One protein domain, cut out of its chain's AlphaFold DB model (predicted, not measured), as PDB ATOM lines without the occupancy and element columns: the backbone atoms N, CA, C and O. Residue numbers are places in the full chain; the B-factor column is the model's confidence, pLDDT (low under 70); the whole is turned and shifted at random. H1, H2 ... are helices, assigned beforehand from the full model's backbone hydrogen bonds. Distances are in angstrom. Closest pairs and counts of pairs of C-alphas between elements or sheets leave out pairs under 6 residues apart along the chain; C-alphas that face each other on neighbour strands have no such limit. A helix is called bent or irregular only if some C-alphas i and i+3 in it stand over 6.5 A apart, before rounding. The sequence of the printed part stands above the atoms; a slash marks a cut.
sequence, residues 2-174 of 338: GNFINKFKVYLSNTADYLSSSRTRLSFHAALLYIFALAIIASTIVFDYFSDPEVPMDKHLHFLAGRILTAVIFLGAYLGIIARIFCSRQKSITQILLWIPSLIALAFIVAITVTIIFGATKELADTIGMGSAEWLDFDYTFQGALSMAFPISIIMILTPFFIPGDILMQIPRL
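AT A GLANCE: This is residues 2 to 174 of the 338 residues of the protein "Response regulatory domain-containing protein" of Candidatus Wallbacteria bacterium HGW-Wallbacteria-1 (UniProt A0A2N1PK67). A long rod of helices in two layers: the helical hairpin H2 and H3 makes one layer, and the other is the longest helix, H4, with H5 and H6 running back beside it, one after the other. H1 prolongs the rod at one end, where residues 2 to 11 stick out free, and little H7 packs on the later part of H1. The printed part has 173 residues with seven named helices, H1 to H7 in order, and no named strand; its class is all helix. It is loose, with a radius of gyration of the C-alphas of 22.3 A, and spans 85 by 33 by 20 A.

IN THESE COORDINATES: H4, residues 93 to 130, measures 51.0 A from C-alpha 93 at (-15.498, -22.467, 159.252) to C-alpha 130; it has a kink of 33 degrees near residue 101 and is irregular, with C-alphas 127 and 130 7.1 A apart. H3, residues 57 to 86, measures 42.5 A. H2, residues 22 to 50, measures 42.2 A and has a kink of 32 degrees near residue 44; it is neither bent nor irregular, but only just, with C-alphas 44 and 47 6.1 A apart. H5 is residues 135 to 146. H6, residues 149 to 168, was assigned as one helix by its hydrogen bonds but is bent, with C-alphas 157 and 160 6.7 A apart; its arms are H6a, residues 149 to 157, and H6b, residues 160 to 168. H1, residues 2 to 20, measures 26.9 A and begins at C-alpha 2 (-11.282, -55.984, 177.044). H7, residues 171 to 174, ends at C-alpha 174 (-13.248, -39.324, 160.032).

HOW THE PARTS SIT: H4 is the hub, touching four other helices. H3, H4 and H5 form an up-and-down bundle, each running against the one before. H3 and H4 touch at a shallow tilt of 32 degrees, with the C-alphas of Thr 70 and Ala 111 closest, 5.1 A. H4 touches H5 with residues 112 to 123 alone; the closest C-alphas, of Gly 119 and Phe 138, are 5.5 A apart. H4 touches H6b with residues 93 to 101 alone, closest at the C-alphas of Thr 94 and Ile 163, 6.2 A. H2 and H3, a hairpin, touch at a shallow tilt of 2 degrees, opposite ways, the C-alphas of Ala 30 and Ile 82 closest at 6.0 A. H2 touches H6a with residues 36 to 43 alone, closest at the C-alphas of Ile 40 and Pro 151, 6.5 A. H1 touches H7 with residues 13 to 20 alone, closest at the C-alphas of Ala 16 and Arg 173, 5.1 A; H1 and H3 are apart. Every O i to N i+4 pair is within hydrogen-bond range in H1, H3, H5 and H6a, against 22 of 25 in H2, 29 of 34 in H4 and 4 of 5 in H6b; H7 is too short for such a pair.

THE WHOLE: The C-alphas farthest apart, of Gly 2 and Gly 129, are 87.2 A apart. The printed part has no cut, and no link is long. Confidence is under 70 at residue 2, residues 47 to 54 and residues 89 to 91.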
ATOM      1  N   GLY A   2     -10.150 -56.568 177.802       62.12
ATOM      2  CA  GLY A   2     -11.282 -55.984 177.044       62.12
ATOM      3  C   GLY A   2     -11.895 -54.695 177.623       62.12
ATOM      4  O   GLY A   2     -12.216 -53.777 176.876       62.12
ATOM      5  N   ASN A   3     -11.967 -54.559 178.953       74.44
ATOM      6  CA  ASN A   3     -12.520 -53.356 179.594       74.44
ATOM      7  C   ASN A   3     -11.613 -52.112 179.437       74.44
ATOM      8  O   ASN A   3     -12.091 -50.985 179.359       74.44
ATOM      9  N   PHE A   4     -10.293 -52.311 179.335       74.81
ATOM     10  CA  PHE A   4      -9.336 -51.226 179.097       74.81
ATOM     11  C   PHE A   4      -9.412 -50.724 177.651       74.81
ATOM     12  O   PHE A   4      -9.497 -49.521 177.424       74.81
ATOM     13  N   ILE A   5      -9.477 -51.646 176.685       73.62
ATOM     14  CA  ILE A   5      -9.601 -51.314 175.259       73.62
ATOM     15  C   ILE A   5     -10.900 -50.540 174.997       73.62
ATOM     16  O   ILE A   5     -10.879 -49.534 174.294       73.62
ATOM     17  N   ASN A   6     -12.015 -50.938 175.620       74.19
ATOM     18  CA  ASN A   6     -13.285 -50.224 175.469       74.19
ATOM     19  C   ASN A   6     -13.251 -48.817 176.081       74.19
ATOM     20  O   ASN A   6     -13.698 -47.870 175.437       74.19
ATOM     21  N   LYS A   7     -12.667 -48.642 177.275       80.00
ATOM     22  CA  LYS A   7     -12.487 -47.304 177.867       80.00
ATOM     23  C   LYS A   7     -11.598 -46.408 177.003       80.00
ATOM     24  O   LYS A   7     -11.926 -45.242 176.804       80.00
ATOM     25  N   PHE A   8     -10.515 -46.958 176.462       76.94
ATOM     26  CA  PHE A   8      -9.603 -46.228 175.586       76.94
ATOM     27  C   PHE A   8     -10.276 -45.810 174.268       76.94
ATOM     28  O   PHE A   8     -10.149 -44.659 173.859       76.94
ATOM     29  N   LYS A   9     -11.073 -46.695 173.653       75.19
ATOM     30  CA  LYS A   9     -11.884 -46.378 172.463       75.19
ATOM     31  C   LYS A   9     -12.876 -45.240 172.723       75.19
ATOM     32  O   LYS A   9     -12.951 -44.309 171.929       75.19
ATOM     33  N   VAL A  10     -13.611 -45.296 173.837       79.94
ATOM     34  CA  VAL A  10     -14.578 -44.247 174.214       79.94
ATOM     35  C   VAL A  10     -13.869 -42.914 174.448       79.94
ATOM     36  O   VAL A  10     -14.325 -41.883 173.965       79.94
ATOM     37  N   TYR A  11     -12.724 -42.933 175.131       82.62
ATOM     38  CA  TYR A  11     -11.919 -41.735 175.355       82.62
ATOM     39  C   TYR A  11     -11.429 -41.105 174.042       82.62
ATOM     40  O   TYR A  11     -11.583 -39.898 173.845       82.62
ATOM     41  N   LEU A  12     -10.889 -41.911 173.121       80.06
ATOM     42  CA  LEU A  12     -10.437 -41.435 171.812       80.06
ATOM     43  C   LEU A  12     -11.585 -40.866 170.973       80.06
ATOM     44  O   LEU A  12     -11.438 -39.777 170.425       80.06
ATOM     45  N   SER A  13     -12.735 -41.547 170.934       80.38
ATOM     46  CA  SER A  13     -13.930 -41.058 170.232       80.38
ATOM     47  C   SER A  13     -14.393 -39.715 170.795       80.38
ATOM     48  O   SER A  13     -14.558 -38.763 170.041       80.38
ATOM     49  N   ASN A  14     -14.515 -39.603 172.121       84.88
ATOM     50  CA  ASN A  14     -14.940 -38.363 172.772       84.88
ATOM     51  C   ASN A  14     -13.958 -37.215 172.510       84.88
ATOM     52  O   ASN A  14     -14.372 -36.076 172.306       84.88
ATOM     53  N   THR A  15     -12.654 -37.508 172.492       83.00
ATOM     54  CA  THR A  15     -11.614 -36.512 172.199       83.00
ATOM     55  C   THR A  15     -11.683 -36.057 170.739       83.00
ATOM     56  O   THR A  15     -11.594 -34.864 170.460       83.00
ATOM     57  N   ALA A  16     -11.893 -36.986 169.804       84.12
ATOM     58  CA  ALA A  16     -12.051 -36.684 168.385       84.12
ATOM     59  C   ALA A  16     -13.322 -35.868 168.102       84.12
ATOM     60  O   ALA A  16     -13.279 -34.898 167.342       84.12
ATOM     61  N   ASP A  17     -14.436 -36.201 168.752       84.00
ATOM     62  CA  ASP A  17     -15.685 -35.443 168.657       84.00
ATOM     63  C   ASP A  17     -15.532 -34.038 169.254       84.00
ATOM     64  O   ASP A  17     -15.980 -33.056 168.661       84.00
ATOM     65  N   TYR A  18     -14.829 -33.915 170.385       86.44
ATOM     66  CA  TYR A  18     -14.539 -32.622 171.002       86.44
ATOM     67  C   TYR A  18     -13.672 -31.729 170.103       86.44
ATOM     68  O   TYR A  18     -14.029 -30.569 169.876       86.44
ATOM     69  N   LEU A  19     -12.567 -32.260 169.567       83.62
ATOM     70  CA  LEU A  19     -11.646 -31.529 168.685       83.62
ATOM     71  C   LEU A  19     -12.301 -31.139 167.358       83.62
ATOM     72  O   LEU A  19     -12.128 -30.015 166.895       83.62
ATOM     73  N   SER A  20     -13.089 -32.037 166.766       84.19
ATOM     74  CA  SER A  20     -13.759 -31.789 165.484       84.19
ATOM     75  C   SER A  20     -15.029 -30.942 165.608       84.19
ATOM     76  O   SER A  20     -15.580 -30.505 164.589       84.19
ATOM     77  N   SER A  21     -15.505 -30.692 166.833       86.38
ATOM     78  CA  SER A  21     -16.679 -29.859 167.066       86.38
ATOM     79  C   SER A  21     -16.456 -28.441 166.539       86.38
ATOM     80  O   SER A  21     -15.384 -27.848 166.692       86.38
ATOM     81  N   SER A  22     -17.497 -27.864 165.933       82.75
ATOM     82  CA  SER A  22     -17.423 -26.507 165.385       82.75
ATOM     83  C   SER A  22     -17.000 -25.495 166.449       82.75
ATOM     84  O   SER A  22     -16.188 -24.625 166.166       82.75
ATOM     85  N   ARG A  23     -17.487 -25.643 167.689       84.31
ATOM     86  CA  ARG A  23     -17.168 -24.732 168.795       84.31
ATOM     87  C   ARG A  23     -15.679 -24.742 169.141       84.31
ATOM     88  O   ARG A  23     -15.090 -23.671 169.226       84.31
ATOM     89  N   THR A  24     -15.070 -25.917 169.296       86.25
ATOM     90  CA  THR A  24     -13.641 -26.034 169.627       86.25
ATOM     91  C   THR A  24     -12.762 -25.496 168.505       86.25
ATOM     92  O   THR A  24     -11.825 -24.749 168.772       86.25
ATOM     93  N   ARG A  25     -13.102 -25.801 167.245       86.88
ATOM     94  CA  ARG A  25     -12.405 -25.267 166.063       86.88
ATOM     95  C   ARG A  25     -12.476 -23.740 166.001       86.88
ATOM     96  O   ARG A  25     -11.454 -23.081 165.845       86.88
ATOM     97  N   LEU A  26     -13.665 -23.169 166.202       86.06
ATOM     98  CA  LEU A  26     -13.867 -21.719 166.283       86.06
ATOM     99  C   LEU A  26     -13.023 -21.085 167.394       86.06
ATOM    100  O   LEU A  26     -12.322 -20.108 167.144       86.06
ATOM    101  N   SER A  27     -13.056 -21.655 168.603       85.94
ATOM    102  CA  SER A  27     -12.256 -21.173 169.732       85.94
ATOM    103  C   SER A  27     -10.753 -21.258 169.463       85.94
ATOM    104  O   SER A  27     -10.030 -20.328 169.806       85.94
ATOM    105  N   PHE A  28     -10.283 -22.329 168.819       88.38
ATOM    106  CA  PHE A  28      -8.880 -22.496 168.444       88.38
ATOM    107  C   PHE A  28      -8.418 -21.420 167.451       88.38
ATOM    108  O   PHE A  28      -7.431 -20.731 167.703       88.38
ATOM    109  N   HIS A  29      -9.159 -21.212 166.359       86.56
ATOM    110  CA  HIS A  29      -8.809 -20.190 165.369       86.56
ATOM    111  C   HIS A  29      -8.898 -18.774 165.933       86.56
ATOM    112  O   HIS A  29      -8.048 -17.937 165.636       86.56
ATOM    113  N   ALA A  30      -9.887 -18.501 166.781       85.00
ATOM    114  CA  ALA A  30      -9.990 -17.205 167.425       85.00
ATOM    115  C   ALA A  30      -8.853 -16.954 168.429       85.00
ATOM    116  O   ALA A  30      -8.342 -15.839 168.491       85.00
ATOM    117  N   ALA A  31      -8.407 -17.980 169.163       87.88
ATOM    118  CA  ALA A  31      -7.237 -17.880 170.035       87.88
ATOM    119  C   ALA A  31      -5.953 -17.592 169.238       87.88
ATOM    120  O   ALA A  31      -5.169 -16.734 169.638       87.88
ATOM    121  N   LEU A  32      -5.764 -18.239 168.081       87.38
ATOM    122  CA  LEU A  32      -4.637 -17.954 167.184       87.38
ATOM    123  C   LEU A  32      -4.650 -16.509 166.670       87.38
ATOM    124  O   LEU A  32      -3.628 -15.830 166.715       87.38
ATOM    125  N   LEU A  33      -5.810 -16.010 166.233       86.44
ATOM    126  CA  LEU A  33      -5.957 -14.610 165.823       86.44
ATOM    127  C   LEU A  33      -5.694 -13.649 166.989       86.44
ATOM    128  O   LEU A  33      -5.057 -12.617 166.811       86.44
ATOM    129  N   TYR A  34      -6.119 -13.992 168.205       87.38
ATOM    130  CA  TYR A  34      -5.840 -13.177 169.384       87.38
ATOM    131  C   TYR A  34      -4.336 -13.076 169.686       87.38
ATOM    132  O   TYR A  34      -3.843 -11.994 170.000       87.38
ATOM    133  N   ILE A  35      -3.582 -14.169 169.517       88.81
ATOM    134  CA  ILE A  35      -2.114 -14.157 169.637       88.81
ATOM    135  C   ILE A  35      -1.495 -13.183 168.627       88.81
ATOM    136  O   ILE A  35      -0.580 -12.437 168.972       88.81
ATOM    137  N   PHE A  36      -2.016 -13.125 167.401       87.50
ATOM    138  CA  PHE A  36      -1.566 -12.148 166.411       87.50
ATOM    139  C   PHE A  36      -1.903 -10.706 166.797       87.50
ATOM    140  O   PHE A  36      -1.058  -9.834 166.619       87.50
ATOM    141  N   ALA A  37      -3.066 -10.441 167.400       85.12
ATOM    142  CA  ALA A  37      -3.373  -9.112 167.937       85.12
ATOM    143  C   ALA A  37      -2.361  -8.682 169.016       85.12
ATOM    144  O   ALA A  37      -1.876  -7.551 168.994       85.12
ATOM    145  N   LEU A  38      -1.982  -9.597 169.918       86.31
ATOM    146  CA  LEU A  38      -0.934  -9.346 170.914       86.31
ATOM    147  C   LEU A  38       0.429  -9.090 170.259       86.31
ATOM    148  O   LEU A  38       1.154  -8.200 170.697       86.31
ATOM    149  N   ALA A  39       0.761  -9.822 169.193       85.62
ATOM    150  CA  ALA A  39       1.997  -9.615 168.443       85.62
ATOM    151  C   ALA A  39       2.054  -8.226 167.782       85.62
ATOM    152  O   ALA A  39       3.115  -7.607 167.780       85.62
ATOM    153  N   ILE A  40       0.927  -7.697 167.286       83.38
ATOM    154  CA  ILE A  40       0.849  -6.322 166.760       83.38
ATOM    155  C   ILE A  40       1.153  -5.316 167.865       83.38
ATOM    156  O   ILE A  40       2.028  -4.474 167.683       83.38
ATOM    157  N   ILE A  41       0.480  -5.430 169.014       83.62
ATOM    158  CA  ILE A  41       0.686  -4.529 170.159       83.62
ATOM    159  C   ILE A  41       2.152  -4.566 170.603       83.62
ATOM    160  O   ILE A  41       2.781  -3.520 170.749       83.62
ATOM    161  N   ALA A  42       2.715  -5.768 170.749       84.19
ATOM    162  CA  ALA A  42       4.119  -5.947 171.095       84.19
ATOM    163  C   ALA A  42       5.048  -5.324 170.043       84.19
ATOM    164  O   ALA A  42       6.002  -4.642 170.403       84.19
ATOM    165  N   SER A  43       4.749  -5.486 168.748       81.75
ATOM    166  CA  SER A  43       5.543  -4.884 167.672       81.75
ATOM    167  C   SER A  43       5.528  -3.358 167.730       81.75
ATOM    168  O   SER A  43       6.558  -2.740 167.482       81.75
ATOM    169  N   THR A  44       4.400  -2.741 168.096       77.81
ATOM    170  CA  THR A  44       4.286  -1.284 168.231       77.81
ATOM    171  C   THR A  44       5.145  -0.749 169.373       77.81
ATOM    172  O   THR A  44       5.702   0.331 169.233       77.81
ATOM    173  N   ILE A  45       5.308  -1.520 170.451       75.38
ATOM    174  CA  ILE A  45       6.113  -1.141 171.622       75.38
ATOM    175  C   ILE A  45       7.610  -1.408 171.392       75.38
ATOM    176  O   ILE A  45       8.450  -0.584 171.733       75.38
ATOM    177  N   VAL A  46       7.968  -2.566 170.827       73.38
ATOM    178  CA  VAL A  46       9.366  -3.040 170.768       73.38
ATOM    179  C   VAL A  46      10.183  -2.349 169.677       73.38
ATOM    180  O   VAL A  46      11.380  -2.145 169.834       73.38
ATOM    181  N   PHE A  47       9.567  -1.992 168.556       65.44
ATOM    182  CA  PHE A  47      10.297  -1.457 167.400       65.44
ATOM    183  C   PHE A  47      10.728   0.012 167.597       65.44
ATOM    184  O   PHE A  47      11.653   0.471 166.932       65.44
ATOM    185  N   ASP A  48      10.094   0.723 168.534       63.50
ATOM    186  CA  ASP A  48      10.514   2.056 168.996       63.50
ATOM    187  C   ASP A  48      11.894   1.994 169.682       63.50
ATOM    188  O   ASP A  48      12.695   2.911 169.587       63.50
ATOM    189  N   TYR A  49      12.234   0.846 170.284       56.62
ATOM    190  CA  TYR A  49      13.507   0.623 170.978       56.62
ATOM    191  C   TYR A  49      14.709   0.420 170.035       56.62
ATOM    192  O   TYR A  49      15.854   0.532 170.461       56.62
ATOM    193  N   PHE A  50      14.464   0.083 168.763       57.66
ATOM    194  CA  PHE A  50      15.510  -0.218 167.773       57.66
ATOM    195  C   PHE A  50      15.691   0.878 166.715       57.66
ATOM    196  O   PHE A  50      16.572   0.763 165.864       57.66
ATOM    197  N   SER A  51      14.859   1.919 166.750       58.28
ATOM    198  CA  SER A  51      14.921   3.040 165.816       58.28
ATOM    199  C   SER A  51      15.745   4.154 166.465       58.28
ATOM    200  O   SER A  51      15.198   5.012 167.145       58.28
ATOM    201  N   ASP A  52      17.068   4.094 166.327       50.09
ATOM    202  CA  ASP A  52      17.982   5.117 166.854       50.09
ATOM    203  C   ASP A  52      17.748   6.438 166.088       50.09
ATOM    204  O   ASP A  52      17.888   6.441 164.858       50.09
ATOM    205  N   PRO A  53      17.330   7.553 166.719       53.62
ATOM    206  CA  PRO A  53      16.991   8.740 165.960       53.62
ATOM    207  C   PRO A  53      18.211   9.658 165.818       53.62
ATOM    208  O   PRO A  53      18.563  10.406 166.726       53.62
ATOM    209  N   GLU A  54      18.742   9.746 164.597       69.31
ATOM    210  CA  GLU A  54      19.325  10.999 164.077       69.31
ATOM    211  C   GLU A  54      18.230  12.063 163.791       69.31
ATOM    212  O   GLU A  54      18.479  13.098 163.176       69.31
ATOM    213  N   VAL A  55      16.990  11.806 164.221       74.12
ATOM    214  CA  VAL A  55      15.787  12.582 163.925       74.12
ATOM    215  C   VAL A  55      15.420  13.475 165.123       74.12
ATOM    216  O   VAL A  55      15.412  12.995 166.259       74.12
ATOM    217  N   PRO A  56      15.078  14.758 164.904       83.31
ATOM    218  CA  PRO A  56      14.564  15.638 165.950       83.31
ATOM    219  C   PRO A  56      13.369  15.042 166.721       83.31
ATOM    220  O   PRO A  56      12.516  14.353 166.158       83.31
ATOM    221  N   MET A  57      13.304  15.307 168.029       83.38
ATOM    222  CA  MET A  57      12.316  14.703 168.939       83.38
ATOM    223  C   MET A  57      10.858  14.989 168.534       83.38
ATOM    224  O   MET A  57       9.991  14.136 168.706       83.38
ATOM    225  N   ASP A  58      10.572  16.164 167.976       84.00
ATOM    226  CA  ASP A  58       9.250  16.531 167.457       84.00
ATOM    227  C   ASP A  58       8.820  15.614 166.300       84.00
ATOM    228  O   ASP A  58       7.719  15.065 166.312       84.00
ATOM    229  N   LYS A  59       9.719  15.344 165.351       87.25
ATOM    230  CA  LYS A  59       9.459  14.447 164.215       87.25
ATOM    231  C   LYS A  59       9.282  12.994 164.646       87.25
ATOM    232  O   LYS A  59       8.432  12.283 164.106       87.25
ATOM    233  N   HIS A  60      10.017  12.571 165.673       85.75
ATOM    234  CA  HIS A  60       9.824  11.263 166.296       85.75
ATOM    235  C   HIS A  60       8.407  11.108 166.879       85.75
ATOM    236  O   HIS A  60       7.780  10.060 166.720       85.75
ATOM    237  N   LEU A  61       7.855  12.158 167.499       87.88
ATOM    238  CA  LEU A  61       6.482  12.134 168.015       87.88
ATOM    239  C   LEU A  61       5.443  12.006 166.894       87.88
ATOM    240  O   LEU A  61       4.480  11.257 167.052       87.88
ATOM    241  N   HIS A  62       5.649  12.670 165.753       89.56
ATOM    242  CA  HIS A  62       4.792  12.518 164.571       89.56
ATOM    243  C   HIS A  62       4.824  11.095 164.004       89.56
ATOM    244  O   HIS A  62       3.773  10.504 163.737       89.56
ATOM    245  N   PHE A  63       6.014  10.499 163.911       89.69
ATOM    246  CA  PHE A  63       6.178   9.097 163.531       89.69
ATOM    247  C   PHE A  63       5.435   8.150 164.483       89.69
ATOM    248  O   PHE A  63       4.625   7.322 164.049       89.69
ATOM    249  N   LEU A  64       5.643   8.305 165.792       89.00
ATOM    250  CA  LEU A  64       4.989   7.477 166.801       89.00
ATOM    251  C   LEU A  64       3.462   7.649 166.773       89.00
ATOM    252  O   LEU A  64       2.729   6.661 166.855       89.00
ATOM    253  N   ALA A  65       2.971   8.877 166.596       90.00
ATOM    254  CA  ALA A  65       1.545   9.168 166.482       90.00
ATOM    255  C   ALA A  65       0.916   8.461 165.273       90.00
ATOM    256  O   ALA A  65      -0.101   7.780 165.424       90.00
ATOM    257  N   GLY A  66       1.545   8.547 164.094       91.00
ATOM    258  CA  GLY A  66       1.084   7.854 162.889       91.00
ATOM    259  C   GLY A  66       1.037   6.336 163.063       91.00
ATOM    260  O   GLY A  66       0.068   5.672 162.669       91.00
ATOM    261  N   ARG A  67       2.044   5.777 163.738       90.56
ATOM    262  CA  ARG A  67       2.112   4.350 164.050       90.56
ATOM    263  C   ARG A  67       1.020   3.904 165.018       90.56
ATOM    264  O   ARG A  67       0.313   2.935 164.735       90.56
ATOM    265  N   ILE A  68       0.869   4.595 166.149       90.75
ATOM    266  CA  ILE A  68      -0.126   4.270 167.180       90.75
ATOM    267  C   ILE A  68      -1.536   4.401 166.607       90.75
ATOM    268  O   ILE A  68      -2.346   3.493 166.789       90.75
ATOM    269  N   LEU A  69      -1.824   5.483 165.878       92.56
ATOM    270  CA  LEU A  69      -3.139   5.709 165.283       92.56
ATOM    271  C   LEU A  69      -3.508   4.579 164.314       92.56
ATOM    272  O   LEU A  69      -4.577   3.976 164.435       92.56
ATOM    273  N   THR A  70      -2.582   4.217 163.422       93.12
ATOM    274  CA  THR A  70      -2.766   3.105 162.478       93.12
ATOM    275  C   THR A  70      -2.959   1.779 163.210       93.12
ATOM    276  O   THR A  70      -3.864   1.014 162.872       93.12
ATOM    277  N   ALA A  71      -2.155   1.513 164.245       91.56
ATOM    278  CA  ALA A  71      -2.268   0.304 165.051       91.56
ATOM    279  C   ALA A  71      -3.630   0.210 165.752       91.56
ATOM    280  O   ALA A  71      -4.260  -0.839 165.681       91.56
ATOM    281  N   VAL A  72      -4.117   1.288 166.373       92.44
ATOM    282  CA  VAL A  72      -5.411   1.323 167.078       92.44
ATOM    283  C   VAL A  72      -6.576   1.080 166.120       92.44
ATOM    284  O   VAL A  72      -7.432   0.237 166.400       92.44
ATOM    285  N   ILE A  73      -6.599   1.770 164.975       93.12
ATOM    286  CA  ILE A  73      -7.667   1.613 163.976       93.12
ATOM    287  C   ILE A  73      -7.663   0.188 163.419       93.12
ATOM    288  O   ILE A  73      -8.712  -0.460 163.351       93.12
ATOM    289  N   PHE A  74      -6.479  -0.326 163.076       93.44
ATOM    290  CA  PHE A  74      -6.332  -1.698 162.609       93.44
ATOM    291  C   PHE A  74      -6.794  -2.702 163.669       93.44
ATOM    292  O   PHE A  74      -7.561  -3.605 163.347       93.44
ATOM    293  N   LEU A  75      -6.382  -2.543 164.932       91.75
ATOM    294  CA  LEU A  75      -6.746  -3.461 166.012       91.75
ATOM    295  C   LEU A  75      -8.261  -3.481 166.238       91.75
ATOM    296  O   LEU A  75      -8.832  -4.551 166.429       91.75
ATOM    297  N   GLY A  76      -8.927  -2.326 166.151       91.94
ATOM    298  CA  GLY A  76     -10.387  -2.233 166.217       91.94
ATOM    299  C   GLY A  76     -11.072  -3.029 165.103       91.94
ATOM    300  O   GLY A  76     -11.949  -3.853 165.371       91.94
ATOM    301  N   ALA A  77     -10.627  -2.852 163.855       91.56
ATOM    302  CA  ALA A  77     -11.135  -3.626 162.723       91.56
ATOM    303  C   ALA A  77     -10.830  -5.130 162.865       91.56
ATOM    304  O   ALA A  77     -11.693  -5.973 162.612       91.56
ATOM    305  N   TYR A  78      -9.631  -5.474 163.334       90.25
ATOM    306  CA  TYR A  78      -9.174  -6.846 163.541       90.25
ATOM    307  C   TYR A  78      -9.965  -7.571 164.640       90.25
ATOM    308  O   TYR A  78     -10.387  -8.713 164.454       90.25
ATOM    309  N   LEU A  79     -10.271  -6.894 165.749       90.12
ATOM    310  CA  LEU A  79     -11.180  -7.402 166.781       90.12
ATOM    311  C   LEU A  79     -12.595  -7.616 166.229       90.12
ATOM    312  O   LEU A  79     -13.241  -8.601 166.584       90.12
ATOM    313  N   GLY A  80     -13.052  -6.764 165.308       89.50
ATOM    314  CA  GLY A  80     -14.296  -6.976 164.564       89.50
ATOM    315  C   GLY A  80     -14.287  -8.266 163.733       89.50
ATOM    316  O   GLY A  80     -15.276  -9.003 163.726       89.50
ATOM    317  N   ILE A  81     -13.161  -8.593 163.086       88.62
ATOM    318  CA  ILE A  81     -12.975  -9.863 162.362       88.62
ATOM    319  C   ILE A  81     -13.059 -11.050 163.337       88.62
ATOM    320  O   ILE A  81     -13.796 -12.003 163.076       88.62
ATOM    321  N   ILE A  82     -12.370 -10.980 164.482       88.00
ATOM    322  CA  ILE A  82     -12.400 -12.027 165.521       88.00
ATOM    323  C   ILE A  82     -13.817 -12.217 166.077       88.00
ATOM    324  O   ILE A  82     -14.302 -13.346 166.172       88.00
ATOM    325  N   ALA A  83     -14.515 -11.125 166.400       86.12
ATOM    326  CA  ALA A  83     -15.889 -11.161 166.891       86.12
ATOM    327  C   ALA A  83     -16.838 -11.790 165.861       86.12
ATOM    328  O   ALA A  83     -17.662 -12.635 166.209       86.12
ATOM    329  N   ARG A  84     -16.682 -11.453 164.573       83.75
ATOM    330  CA  ARG A  84     -17.463 -12.058 163.484       83.75
ATOM    331  C   ARG A  84     -17.236 -13.563 163.377       83.75
ATOM    332  O   ARG A  84     -18.193 -14.288 163.111       83.75
ATOM    333  N   ILE A  85     -16.005 -14.031 163.585       82.88
ATOM    334  CA  ILE A  85     -15.700 -15.463 163.630       82.88
ATOM    335  C   ILE A  85     -16.451 -16.089 164.804       82.88
ATOM    336  O   ILE A  85     -17.287 -16.953 164.566       82.88
ATOM    337  N   PHE A  86     -16.275 -15.589 166.032       79.31
ATOM    338  CA  PHE A  86     -16.964 -16.102 167.227       79.31
ATOM    339  C   PHE A  86     -18.495 -16.135 167.112       79.31
ATOM    340  O   PHE A  86     -19.126 -17.092 167.561       79.31
ATOM    341  N   CYS A  87     -19.098 -15.100 166.526       78.62
ATOM    342  CA  CYS A  87     -20.547 -14.989 166.371       78.62
ATOM    343  C   CYS A  87     -21.090 -15.731 165.141       78.62
ATOM    344  O   CYS A  87     -22.309 -15.767 164.940       78.62
ATOM    345  N   SER A  88     -20.226 -16.309 164.304       74.88
ATOM    346  CA  SER A  88     -20.679 -16.974 163.092       74.88
ATOM    347  C   SER A  88     -21.473 -18.235 163.420       74.88
ATOM    348  O   SER A  88     -20.987 -19.173 164.046       74.88
ATOM    349  N   ARG A  89     -22.715 -18.272 162.929       69.12
ATOM    350  CA  ARG A  89     -23.579 -19.463 162.937       69.12
ATOM    351  C   ARG A  89     -23.426 -20.311 161.668       69.12
ATOM    352  O   ARG A  89     -24.208 -21.236 161.456       69.12
ATOM    353  N   GLN A  90     -22.487 -19.973 160.780       63.72
ATOM    354  CA  GLN A  90     -22.326 -20.676 159.507       63.72
ATOM    355  C   GLN A  90     -21.780 -22.094 159.703       63.72
ATOM    356  O   GLN A  90     -20.958 -22.356 160.576       63.72
ATOM    357  N   LYS A  91     -22.223 -23.012 158.835       60.38
ATOM    358  CA  LYS A  91     -21.830 -24.430 158.877       60.38
ATOM    359  C   LYS A  91     -20.373 -24.678 158.460       60.38
ATOM    360  O   LYS A  91     -19.829 -25.714 158.824       60.38
ATOM    361  N   SER A  92     -19.746 -23.765 157.707       76.69
ATOM    362  CA  SER A  92     -18.383 -23.940 157.189       76.69
ATOM    363  C   SER A  92     -17.425 -22.885 157.746       76.69
ATOM    364  O   SER A  92     -17.423 -21.736 157.311       76.69
ATOM    365  N   ILE A  93     -16.583 -23.295 158.697       78.62
ATOM    366  CA  ILE A  93     -15.498 -22.467 159.252       78.62
ATOM    367  C   ILE A  93     -14.455 -22.165 158.170       78.62
ATOM    368  O   ILE A  93     -13.967 -21.043 158.073       78.62
ATOM    369  N   THR A  94     -14.179 -23.129 157.291       79.50
ATOM    370  CA  THR A  94     -13.224 -23.001 156.186       79.50
ATOM    371  C   THR A  94     -13.571 -21.846 155.242       79.50
ATOM    372  O   THR A  94     -12.686 -21.092 154.846       79.50
ATOM    373  N   GLN A  95     -14.859 -21.649 154.929       80.62
ATOM    374  CA  GLN A  95     -15.302 -20.508 154.119       80.62
ATOM    375  C   GLN A  95     -15.000 -19.171 154.792       80.62
ATOM    376  O   GLN A  95     -14.590 -18.234 154.121       80.62
ATOM    377  N   ILE A  96     -15.170 -19.079 156.111       82.25
ATOM    378  CA  ILE A  96     -14.861 -17.862 156.864       82.25
ATOM    379  C   ILE A  96     -13.354 -17.601 156.838       82.25
ATOM    380  O   ILE A  96     -12.949 -16.478 156.555       82.25
ATOM    381  N   LEU A  97     -12.538 -18.637 157.073       83.25
ATOM    382  CA  LEU A  97     -11.074 -18.548 157.069       83.25
ATOM    383  C   LEU A  97     -10.518 -18.033 155.729       83.25
ATOM    384  O   LEU A  97      -9.559 -17.266 155.734       83.25
ATOM    385  N   LEU A  98     -11.151 -18.382 154.602       85.62
ATOM    386  CA  LEU A  98     -10.763 -17.901 153.268       85.62
ATOM    387  C   LEU A  98     -10.872 -16.377 153.108       85.62
ATOM    388  O   LEU A  98     -10.079 -15.787 152.381       85.62
ATOM    389  N   TRP A  99     -11.823 -15.730 153.788       85.69
ATOM    390  CA  TRP A  99     -12.022 -14.279 153.686       85.69
ATOM    391  C   TRP A  99     -11.125 -13.470 154.626       85.69
ATOM    392  O   TRP A  99     -10.989 -12.261 154.440       85.69
ATOM    393  N   ILE A 100     -10.511 -14.103 155.632       87.44
ATOM    394  CA  ILE A 100      -9.738 -13.391 156.659       87.44
ATOM    395  C   ILE A 100      -8.569 -12.594 156.056       87.44
ATOM    396  O   ILE A 100      -8.480 -11.412 156.380       87.44
ATOM    397  N   PRO A 101      -7.713 -13.136 155.162       87.62
ATOM    398  CA  PRO A 101      -6.604 -12.363 154.595       87.62
ATOM    399  C   PRO A 101      -7.065 -11.099 153.858       87.62
ATOM    400  O   PRO A 101      -6.480 -10.033 154.031       87.62
ATOM    401  N   SER A 102      -8.154 -11.192 153.088       89.38
ATOM    402  CA  SER A 102      -8.729 -10.045 152.375       89.38
ATOM    403  C   SER A 102      -9.309  -9.002 153.331       89.38
ATOM    404  O   SER A 102      -9.135  -7.807 153.113       89.38
ATOM    405  N   LEU A 103      -9.968  -9.440 154.409       91.38
ATOM    406  CA  LEU A 103     -10.488  -8.538 155.439       91.38
ATOM    407  C   LEU A 103      -9.361  -7.844 156.213       91.38
ATOM    408  O   LEU A 103      -9.484  -6.661 156.514       91.38
ATOM    409  N   ILE A 104      -8.259  -8.548 156.491       91.31
ATOM    410  CA  ILE A 104      -7.058  -7.969 157.104       91.31
ATOM    411  C   ILE A 104      -6.444  -6.907 156.185       91.31
ATOM    412  O   ILE A 104      -6.164  -5.800 156.639       91.31
ATOM    413  N   ALA A 105      -6.280  -7.214 154.895       91.75
ATOM    414  CA  ALA A 105      -5.742  -6.265 153.920       91.75
ATOM    415  C   ALA A 105      -6.608  -5.000 153.828       91.75
ATOM    416  O   ALA A 105      -6.096  -3.883 153.892       91.75
ATOM    417  N   LEU A 106      -7.931  -5.172 153.743       93.56
ATOM    418  CA  LEU A 106      -8.877  -4.059 153.715       93.56
ATOM    419  C   LEU A 106      -8.808  -3.224 155.000       93.56
ATOM    420  O   LEU A 106      -8.744  -2.000 154.926       93.56
ATOM    421  N   ALA A 107      -8.784  -3.872 156.168       93.88
ATOM    422  CA  ALA A 107      -8.647  -3.196 157.456       93.88
ATOM    423  C   ALA A 107      -7.367  -2.353 157.525       93.88
ATOM    424  O   ALA A 107      -7.393  -1.236 158.038       93.88
ATOM    425  N   PHE A 108      -6.263  -2.856 156.967       94.06
ATOM    426  CA  PHE A 108      -4.999  -2.129 156.928       94.06
ATOM    427  C   PHE A 108      -5.030  -0.919 155.991       94.06
ATOM    428  O   PHE A 108      -4.614   0.167 156.390       94.06
ATOM    429  N   ILE A 109      -5.590  -1.068 154.787       94.69
ATOM    430  CA  ILE A 109      -5.765   0.048 153.843       94.69
ATOM    431  C   ILE A 109      -6.618   1.153 154.473       94.69
ATOM    432  O   ILE A 109      -6.266   2.332 154.393       94.69
ATOM    433  N   VAL A 110      -7.720   0.779 155.132       95.50
ATOM    434  CA  VAL A 110      -8.585   1.730 155.842       95.50
ATOM    435  C   VAL A 110      -7.817   2.422 156.967       95.50
ATOM    436  O   VAL A 110      -7.889   3.644 157.069       95.50
ATOM    437  N   ALA A 111      -7.043   1.682 157.766       94.75
ATOM    438  CA  ALA A 111      -6.251   2.255 158.853       94.75
ATOM    439  C   ALA A 111      -5.234   3.291 158.351       94.75
ATOM    440  O   ALA A 111      -5.213   4.406 158.866       94.75
ATOM    441  N   ILE A 112      -4.459   2.970 157.307       94.62
ATOM    442  CA  ILE A 112      -3.518   3.922 156.694       94.62
ATOM    443  C   ILE A 112      -4.259   5.149 156.159       94.62
ATOM    444  O   ILE A 112      -3.852   6.276 156.422       94.62
ATOM    445  N   THR A 113      -5.358   4.943 155.428       95.62
ATOM    446  CA  THR A 113      -6.121   6.041 154.814       95.62
ATOM    447  C   THR A 113      -6.636   7.012 155.872       95.62
ATOM    448  O   THR A 113      -6.506   8.223 155.716       95.62
ATOM    449  N   VAL A 114      -7.184   6.491 156.972       95.25
ATOM    450  CA  VAL A 114      -7.653   7.321 158.085       95.25
ATOM    451  C   VAL A 114      -6.485   8.073 158.725       95.25
ATOM    452  O   VAL A 114      -6.600   9.278 158.926       95.25
ATOM    453  N   THR A 115      -5.343   7.423 158.969       94.31
ATOM    454  CA  THR A 115      -4.150   8.096 159.509       94.31
ATOM    455  C   THR A 115      -3.653   9.224 158.599       94.31
ATOM    456  O   THR A 115      -3.349  10.308 159.091       94.31
ATOM    457  N   ILE A 116      -3.639   9.018 157.277       93.12
ATOM    458  CA  ILE A 116      -3.278  10.054 156.294       93.12
ATOM    459  C   ILE A 116      -4.245  11.237 156.371       93.12
ATOM    460  O   ILE A 116      -3.802  12.383 156.401       93.12
ATOM    461  N   ILE A 117      -5.557  10.978 156.425       94.56
ATOM    462  CA  ILE A 117      -6.569  12.037 156.543       94.56
ATOM    463  C   ILE A 117      -6.356  12.835 157.832       94.56
ATOM    464  O   ILE A 117      -6.413  14.063 157.795       94.56
ATOM    465  N   PHE A 118      -6.070  12.169 158.954       93.25
ATOM    466  CA  PHE A 118      -5.769  12.839 160.221       93.25
ATOM    467  C   PHE A 118      -4.505  13.699 160.137       93.25
ATOM    468  O   PHE A 118      -4.550  14.862 160.533       93.25
ATOM    469  N   GLY A 119      -3.414  13.169 159.574       91.12
ATOM    470  CA  GLY A 119      -2.173  13.921 159.370       91.12
ATOM    471  C   GLY A 119      -2.384  15.153 158.488       91.12
ATOM    472  O   GLY A 119      -2.022  16.259 158.874       91.12
ATOM    473  N   ALA A 120      -3.056  14.992 157.344       91.12
ATOM    474  CA  ALA A 120      -3.362  16.101 156.443       91.12
ATOM    475  C   ALA A 120      -4.293  17.138 157.091       91.12
ATOM    476  O   ALA A 120      -4.110  18.337 156.903       91.12
ATOM    477  N   THR A 121      -5.282  16.695 157.875       91.25
ATOM    478  CA  THR A 121      -6.201  17.598 158.585       91.25
ATOM    479  C   THR A 121      -5.472  18.399 159.662       91.25
ATOM    480  O   THR A 121      -5.757  19.586 159.808       91.25
ATOM    481  N   LYS A 122      -4.516  17.790 160.381       90.94
ATOM    482  CA  LYS A 122      -3.651  18.507 161.329       90.94
ATOM    483  C   LYS A 122      -2.848  19.588 160.605       90.94
ATOM    484  O   LYS A 122      -2.912  20.740 161.015       90.94
ATOM    485  N   GLU A 123      -2.173  19.253 159.504       90.12
ATOM    486  CA  GLU A 123      -1.386  20.249 158.756       90.12
ATOM    487  C   GLU A 123      -2.257  21.377 158.189       90.12
ATOM    488  O   GLU A 123      -1.891  22.549 158.259       90.12
ATOM    489  N   LEU A 124      -3.454  21.062 157.683       89.69
ATOM    490  CA  LEU A 124      -4.409  22.078 157.238       89.69
ATOM    491  C   LEU A 124      -4.844  22.997 158.389       89.69
ATOM    492  O   LEU A 124      -4.930  24.209 158.197       89.69
ATOM    493  N   ALA A 125      -5.084  22.461 159.586       90.06
ATOM    494  CA  ALA A 125      -5.413  23.275 160.754       90.06
ATOM    495  C   ALA A 125      -4.262  24.228 161.123       90.06
ATOM    496  O   ALA A 125      -4.501  25.409 161.395       90.06
ATOM    497  N   ASP A 126      -3.017  23.757 161.038       88.94
ATOM    498  CA  ASP A 126      -1.838  24.584 161.290       88.94
ATOM    499  C   ASP A 126      -1.689  25.696 160.246       88.94
ATOM    500  O   ASP A 126      -1.448  26.844 160.615       88.94
ATOM    501  N   THR A 127      -1.964  25.423 158.961       86.25
ATOM    502  CA  THR A 127      -1.955  26.473 157.917       86.25
ATOM    503  C   THR A 127      -2.986  27.581 158.148       86.25
ATOM    504  O   THR A 127      -2.802  28.698 157.666       86.25
ATOM    505  N   ILE A 128      -4.057  27.300 158.899       90.00
ATOM    506  CA  ILE A 128      -5.113  28.267 159.243       90.00
ATOM    507  C   ILE A 128      -4.753  29.053 160.528       90.00
ATOM    508  O   ILE A 128      -5.481  29.957 160.935       90.00
ATOM    509  N   GLY A 129      -3.594  28.774 161.137       84.94
ATOM    510  CA  GLY A 129      -3.043  29.525 162.268       84.94
ATOM    511  C   GLY A 129      -3.116  28.807 163.615       84.94
ATOM    512  O   GLY A 129      -2.933  29.457 164.643       84.94
ATOM    513  N   MET A 130      -3.381  27.493 163.639       84.31
ATOM    514  CA  MET A 130      -3.333  26.690 164.875       84.31
ATOM    515  C   MET A 130      -1.917  26.222 165.257       84.31
ATOM    516  O   MET A 130      -1.724  25.739 166.373       84.31
ATOM    517  N   GLY A 131      -0.928  26.427 164.381       83.06
ATOM    518  CA  GLY A 131       0.454  25.994 164.573       83.06
ATOM    519  C   GLY A 131       1.364  26.417 163.417       83.06
ATOM    520  O   GLY A 131       0.959  27.177 162.537       83.06
ATOM    521  N   SER A 132       2.609  25.937 163.420       83.12
ATOM    522  CA  SER A 132       3.528  26.063 162.284       83.12
ATOM    523  C   SER A 132       3.347  24.869 161.354       83.12
ATOM    524  O   SER A 132       3.702  23.752 161.714       83.12
ATOM    525  N   ALA A 133       2.798  25.110 160.163       83.69
ATOM    526  CA  ALA A 133       2.635  24.060 159.166       83.69
ATOM    527  C   ALA A 133       4.003  23.599 158.646       83.69
ATOM    528  O   ALA A 133       4.752  24.385 158.055       83.69
ATOM    529  N   GLU A 134       4.303  22.318 158.827       88.56
ATOM    530  CA  GLU A 134       5.548  21.699 158.400       88.56
ATOM    531  C   GLU A 134       5.218  20.388 157.694       88.56
ATOM    532  O   GLU A 134       4.967  19.369 158.322       88.56
ATOM    533  N   TRP A 135       5.288  20.366 156.361       87.69
ATOM    534  CA  TRP A 135       5.012  19.153 155.571       87.69
ATOM    535  C   TRP A 135       5.864  17.937 155.965       87.69
ATOM    536  O   TRP A 135       5.498  16.799 155.672       87.69
ATOM    537  N   LEU A 136       6.983  18.175 156.648       88.81
ATOM    538  CA  LEU A 136       7.817  17.137 157.229       88.81
ATOM    539  C   LEU A 136       7.084  16.363 158.350       88.81
ATOM    540  O   LEU A 136       7.231  15.149 158.427       88.81
ATOM    541  N   ASP A 137       6.228  17.008 159.152       88.56
ATOM    542  CA  ASP A 137       5.389  16.364 160.183       88.56
ATOM    543  C   ASP A 137       4.406  15.360 159.579       88.56
ATOM    544  O   ASP A 137       4.188  14.262 160.111       88.56
ATOM    545  N   PHE A 138       3.826  15.723 158.435       90.75
ATOM    546  CA  PHE A 138       2.969  14.835 157.660       90.75
ATOM    547  C   PHE A 138       3.745  13.629 157.129       90.75
ATOM    548  O   PHE A 138       3.266  12.500 157.256       90.75
ATOM    549  N   ASP A 139       4.946  13.842 156.582       90.88
ATOM    550  CA  ASP A 139       5.782  12.755 156.069       90.88
ATOM    551  C   ASP A 139       6.158  11.762 157.179       90.88
ATOM    552  O   ASP A 139       5.939  10.560 157.026       90.88
ATOM    553  N   TYR A 140       6.596  12.241 158.349       90.56
ATOM    554  CA  TYR A 140       6.885  11.365 159.490       90.56
ATOM    555  C   TYR A 140       5.640  10.616 159.983       90.56
ATOM    556  O   TYR A 140       5.714   9.417 160.259       90.56
ATOM    557  N   THR A 141       4.478  11.273 160.020       91.62
ATOM    558  CA  THR A 141       3.195  10.629 160.354       91.62
ATOM    559  C   THR A 141       2.848   9.515 159.357       91.62
ATOM    560  O   THR A 141       2.417   8.425 159.749       91.62
ATOM    561  N   PHE A 142       3.069   9.748 158.062       92.50
ATOM    562  CA  PHE A 142       2.854   8.759 157.009       92.50
ATOM    563  C   PHE A 142       3.845   7.589 157.098       92.50
ATOM    564  O   PHE A 142       3.432   6.431 157.024       92.50
ATOM    565  N   GLN A 143       5.130   7.862 157.335       90.69
ATOM    566  CA  GLN A 143       6.151   6.831 157.545       90.69
ATOM    567  C   GLN A 143       5.830   5.954 158.765       90.69
ATOM    568  O   GLN A 143       5.937   4.727 158.688       90.69
ATOM    569  N   GLY A 144       5.353   6.557 159.859       89.25
ATOM    570  CA  GLY A 144       4.882   5.836 161.042       89.25
ATOM    571  C   GLY A 144       3.683   4.932 160.753       89.25
ATOM    572  O   GLY A 144       3.615   3.799 161.229       89.25
ATOM    573  N   ALA A 145       2.747   5.383 159.915       91.94
ATOM    574  CA  ALA A 145       1.635   4.548 159.461       91.94
ATOM    575  C   ALA A 145       2.120   3.353 158.620       91.94
ATOM    576  O   ALA A 145       1.704   2.212 158.842       91.94
ATOM    577  N   LEU A 146       3.034   3.599 157.675       91.94
ATOM    578  CA  LEU A 146       3.592   2.570 156.798       91.94
ATOM    579  C   LEU A 146       4.475   1.557 157.532       91.94
ATOM    580  O   LEU A 146       4.533   0.401 157.110       91.94
ATOM    581  N   SER A 147       5.107   1.927 158.649       89.62
ATOM    582  CA  SER A 147       5.929   0.993 159.431       89.62
ATOM    583  C   SER A 147       5.123  -0.203 159.963       89.62
ATOM    584  O   SER A 147       5.689  -1.252 160.272       89.62
ATOM    585  N   MET A 148       3.791  -0.084 160.037       88.69
ATOM    586  CA  MET A 148       2.885  -1.178 160.403       88.69
ATOM    587  C   MET A 148       2.679  -2.211 159.282       88.69
ATOM    588  O   MET A 148       2.153  -3.294 159.544       88.69
ATOM    589  N   ALA A 149       3.126  -1.936 158.052       89.81
ATOM    590  CA  ALA A 149       2.978  -2.855 156.925       89.81
ATOM    591  C   ALA A 149       3.701  -4.183 157.164       89.81
ATOM    592  O   ALA A 149       3.145  -5.243 156.878       89.81
ATOM    593  N   PHE A 150       4.912  -4.143 157.723       85.50
ATOM    594  CA  PHE A 150       5.703  -5.344 157.988       85.50
ATOM    595  C   PHE A 150       5.023  -6.314 158.976       85.50
ATOM    596  O   PHE A 150       4.757  -7.454 158.580       85.50
ATOM    597  N   PRO A 151       4.661  -5.913 160.216       85.94
ATOM    598  CA  PRO A 151       4.007  -6.825 161.158       85.94
ATOM    599  C   PRO A 151       2.648  -7.331 160.649       85.94
ATOM    600  O   PRO A 151       2.317  -8.502 160.841       85.94
ATOM    601  N   ILE A 152       1.875  -6.499 159.945       88.00
ATOM    602  CA  ILE A 152       0.572  -6.905 159.394       88.00
ATOM    603  C   ILE A 152       0.736  -7.886 158.223       88.00
ATOM    604  O   ILE A 152      -0.027  -8.850 158.119       88.00
ATOM    605  N   SER A 153       1.767  -7.718 157.391       87.31
ATOM    606  CA  SER A 153       2.069  -8.644 156.290       87.31
ATOM    607  C   SER A 153       2.425 -10.042 156.795       87.31
ATOM    608  O   SER A 153       1.972 -11.029 156.219       87.31
ATOM    609  N   ILE A 154       3.160 -10.151 157.910       87.19
ATOM    610  CA  ILE A 154       3.442 -11.447 158.552       87.19
ATOM    611  C   ILE A 154       2.134 -12.152 158.923       87.19
ATOM    612  O   ILE A 154       1.951 -13.332 158.625       87.19
ATOM    613  N   ILE A 155       1.186 -11.427 159.517       87.69
ATOM    614  CA  ILE A 155      -0.113 -11.986 159.908       87.69
ATOM    615  C   ILE A 155      -0.899 -12.439 158.676       87.69
ATOM    616  O   ILE A 155      -1.466 -13.535 158.675       87.69
ATOM    617  N   MET A 156      -0.899 -11.645 157.604       87.31
ATOM    618  CA  MET A 156      -1.534 -12.021 156.338       87.31
ATOM    619  C   MET A 156      -0.923 -13.288 155.727       87.31
ATOM    620  O   MET A 156      -1.672 -14.131 155.241       87.31
ATOM    621  N   ILE A 157       0.403 -13.451 155.787       88.00
ATOM    622  CA  ILE A 157       1.119 -14.634 155.280       88.00
ATOM    623  C   ILE A 157       0.814 -15.881 156.122       88.00
ATOM    624  O   ILE A 157       0.700 -16.979 155.579       88.00
ATOM    625  N   LEU A 158       0.664 -15.729 157.440       87.12
ATOM    626  CA  LEU A 158       0.414 -16.853 158.347       87.12
ATOM    627  C   LEU A 158      -1.054 -17.300 158.371       87.12
ATOM    628  O   LEU A 158      -1.338 -18.473 158.604       87.12
ATOM    629  N   THR A 159      -1.999 -16.397 158.105       84.69
ATOM    630  CA  THR A 159      -3.442 -16.688 158.177       84.69
ATOM    631  C   THR A 159      -3.895 -17.861 157.279       84.69
ATOM    632  O   THR A 159      -4.682 -18.684 157.750       84.69
ATOM    633  N   PRO A 160      -3.406 -18.036 156.031       83.62
ATOM    634  CA  PRO A 160      -3.732 -19.198 155.197       83.62
ATOM    635  C   PRO A 160      -3.422 -20.562 155.831       83.62
ATOM    636  O   PRO A 160      -4.132 -21.532 155.558       83.62
ATOM    637  N   PHE A 161      -2.430 -20.654 156.726       85.31
ATOM    638  CA  PHE A 161      -2.092 -21.903 157.425       85.31
ATOM    639  C   PHE A 161      -3.180 -22.366 158.404       85.31
ATOM    640  O   PHE A 161      -3.169 -23.513 158.856       85.31
ATOM    641  N   PHE A 162      -4.177 -21.524 158.684       85.44
ATOM    642  CA  PHE A 162      -5.329 -21.908 159.493       85.44
ATOM    643  C   PHE A 162      -6.236 -22.910 158.781       85.44
ATOM    644  O   PHE A 162      -6.870 -23.715 159.454       85.44
ATOM    645  N   ILE A 163      -6.269 -22.919 157.445       83.94
ATOM    646  CA  ILE A 163      -7.089 -23.865 156.677       83.94
ATOM    647  C   ILE A 163      -6.570 -25.306 156.837       83.94
ATOM    648  O   ILE A 163      -7.356 -26.169 157.231       83.94
ATOM    649  N   PRO A 164      -5.269 -25.602 156.626       83.94
ATOM    650  CA  PRO A 164      -4.710 -26.906 156.979       83.94
ATOM    651  C   PRO A 164      -4.944 -27.286 158.446       83.94
ATOM    652  O   PRO A 164      -5.312 -28.424 158.724       83.94
ATOM    653  N   GLY A 165      -4.793 -26.338 159.380       84.44
ATOM    654  CA  GLY A 165      -5.069 -26.575 160.802       84.44
ATOM    655  C   GLY A 165      -6.514 -27.019 161.067       84.44
ATOM    656  O   GLY A 165      -6.743 -27.993 161.782       84.44
ATOM    657  N   ASP A 166      -7.483 -26.365 160.425       85.44
ATOM    658  CA  ASP A 166      -8.908 -26.701 160.502       85.44
ATOM    659  C   ASP A 166      -9.210 -28.116 159.975       85.44
ATOM    660  O   ASP A 166     -10.043 -28.839 160.529       85.44
ATOM    661  N   ILE A 167      -8.521 -28.529 158.908       84.50
ATOM    662  CA  ILE A 167      -8.638 -29.874 158.327       84.50
ATOM    663  C   ILE A 167      -8.039 -30.915 159.279       84.50
ATOM    664  O   ILE A 167      -8.687 -31.923 159.562       84.50
ATOM    665  N   LEU A 168      -6.848 -30.662 159.831       85.12
ATOM    666  CA  LEU A 168      -6.189 -31.569 160.778       85.12
ATOM    667  C   LEU A 168      -7.055 -31.850 162.015       85.12
ATOM    668  O   LEU A 168      -7.091 -32.984 162.487       85.12
ATOM    669  N   MET A 169      -7.817 -30.864 162.500       85.06
ATOM    670  CA  MET A 169      -8.754 -31.052 163.619       85.06
ATOM    671  C   MET A 169      -9.969 -31.934 163.271       85.06
ATOM    672  O   MET A 169     -10.639 -32.437 164.174       85.06
ATOM    673  N   GLN A 170     -10.269 -32.143 161.985       83.88
ATOM    674  CA  GLN A 170     -11.391 -32.971 161.517       83.88
ATOM    675  C   GLN A 170     -10.991 -34.421 161.209       83.88
ATOM    676  O   GLN A 170     -11.830 -35.314 161.343       83.88
ATOM    677  N   ILE A 171      -9.725 -34.668 160.849       83.19
ATOM    678  CA  ILE A 171      -9.204 -36.004 160.508       83.19
ATOM    679  C   ILE A 171      -9.496 -37.059 161.586       83.19
ATOM    680  O   ILE A 171      -9.954 -38.141 161.215       83.19
ATOM    681  N   PRO A 172      -9.312 -36.793 162.898       80.69
ATOM    682  CA  PRO A 172      -9.576 -37.795 163.924       80.69
ATOM    683  C   PRO A 172     -10.999 -38.349 163.847       80.69
ATOM    684  O   PRO A 172     -11.189 -39.559 163.887       80.69
ATOM    685  N   ARG A 173     -12.005 -37.487 163.666       81.12
ATOM    686  CA  ARG A 173     -13.406 -37.920 163.605       81.12
ATOM    687  C   ARG A 173     -13.678 -38.832 162.410       81.12
ATOM    688  O   ARG A 173     -14.385 -39.820 162.576       81.12
ATOM    689  N   LEU A 174     -13.113 -38.511 161.245       76.25
ATOM    690  CA  LEU A 174     -13.248 -39.324 160.032       76.25
ATOM    691  C   LEU A 174     -12.566 -40.688 160.199       76.25
ATOM    692  O   LEU A 174     -13.159 -41.722 159.925       76.25
TER     693      LEU A 174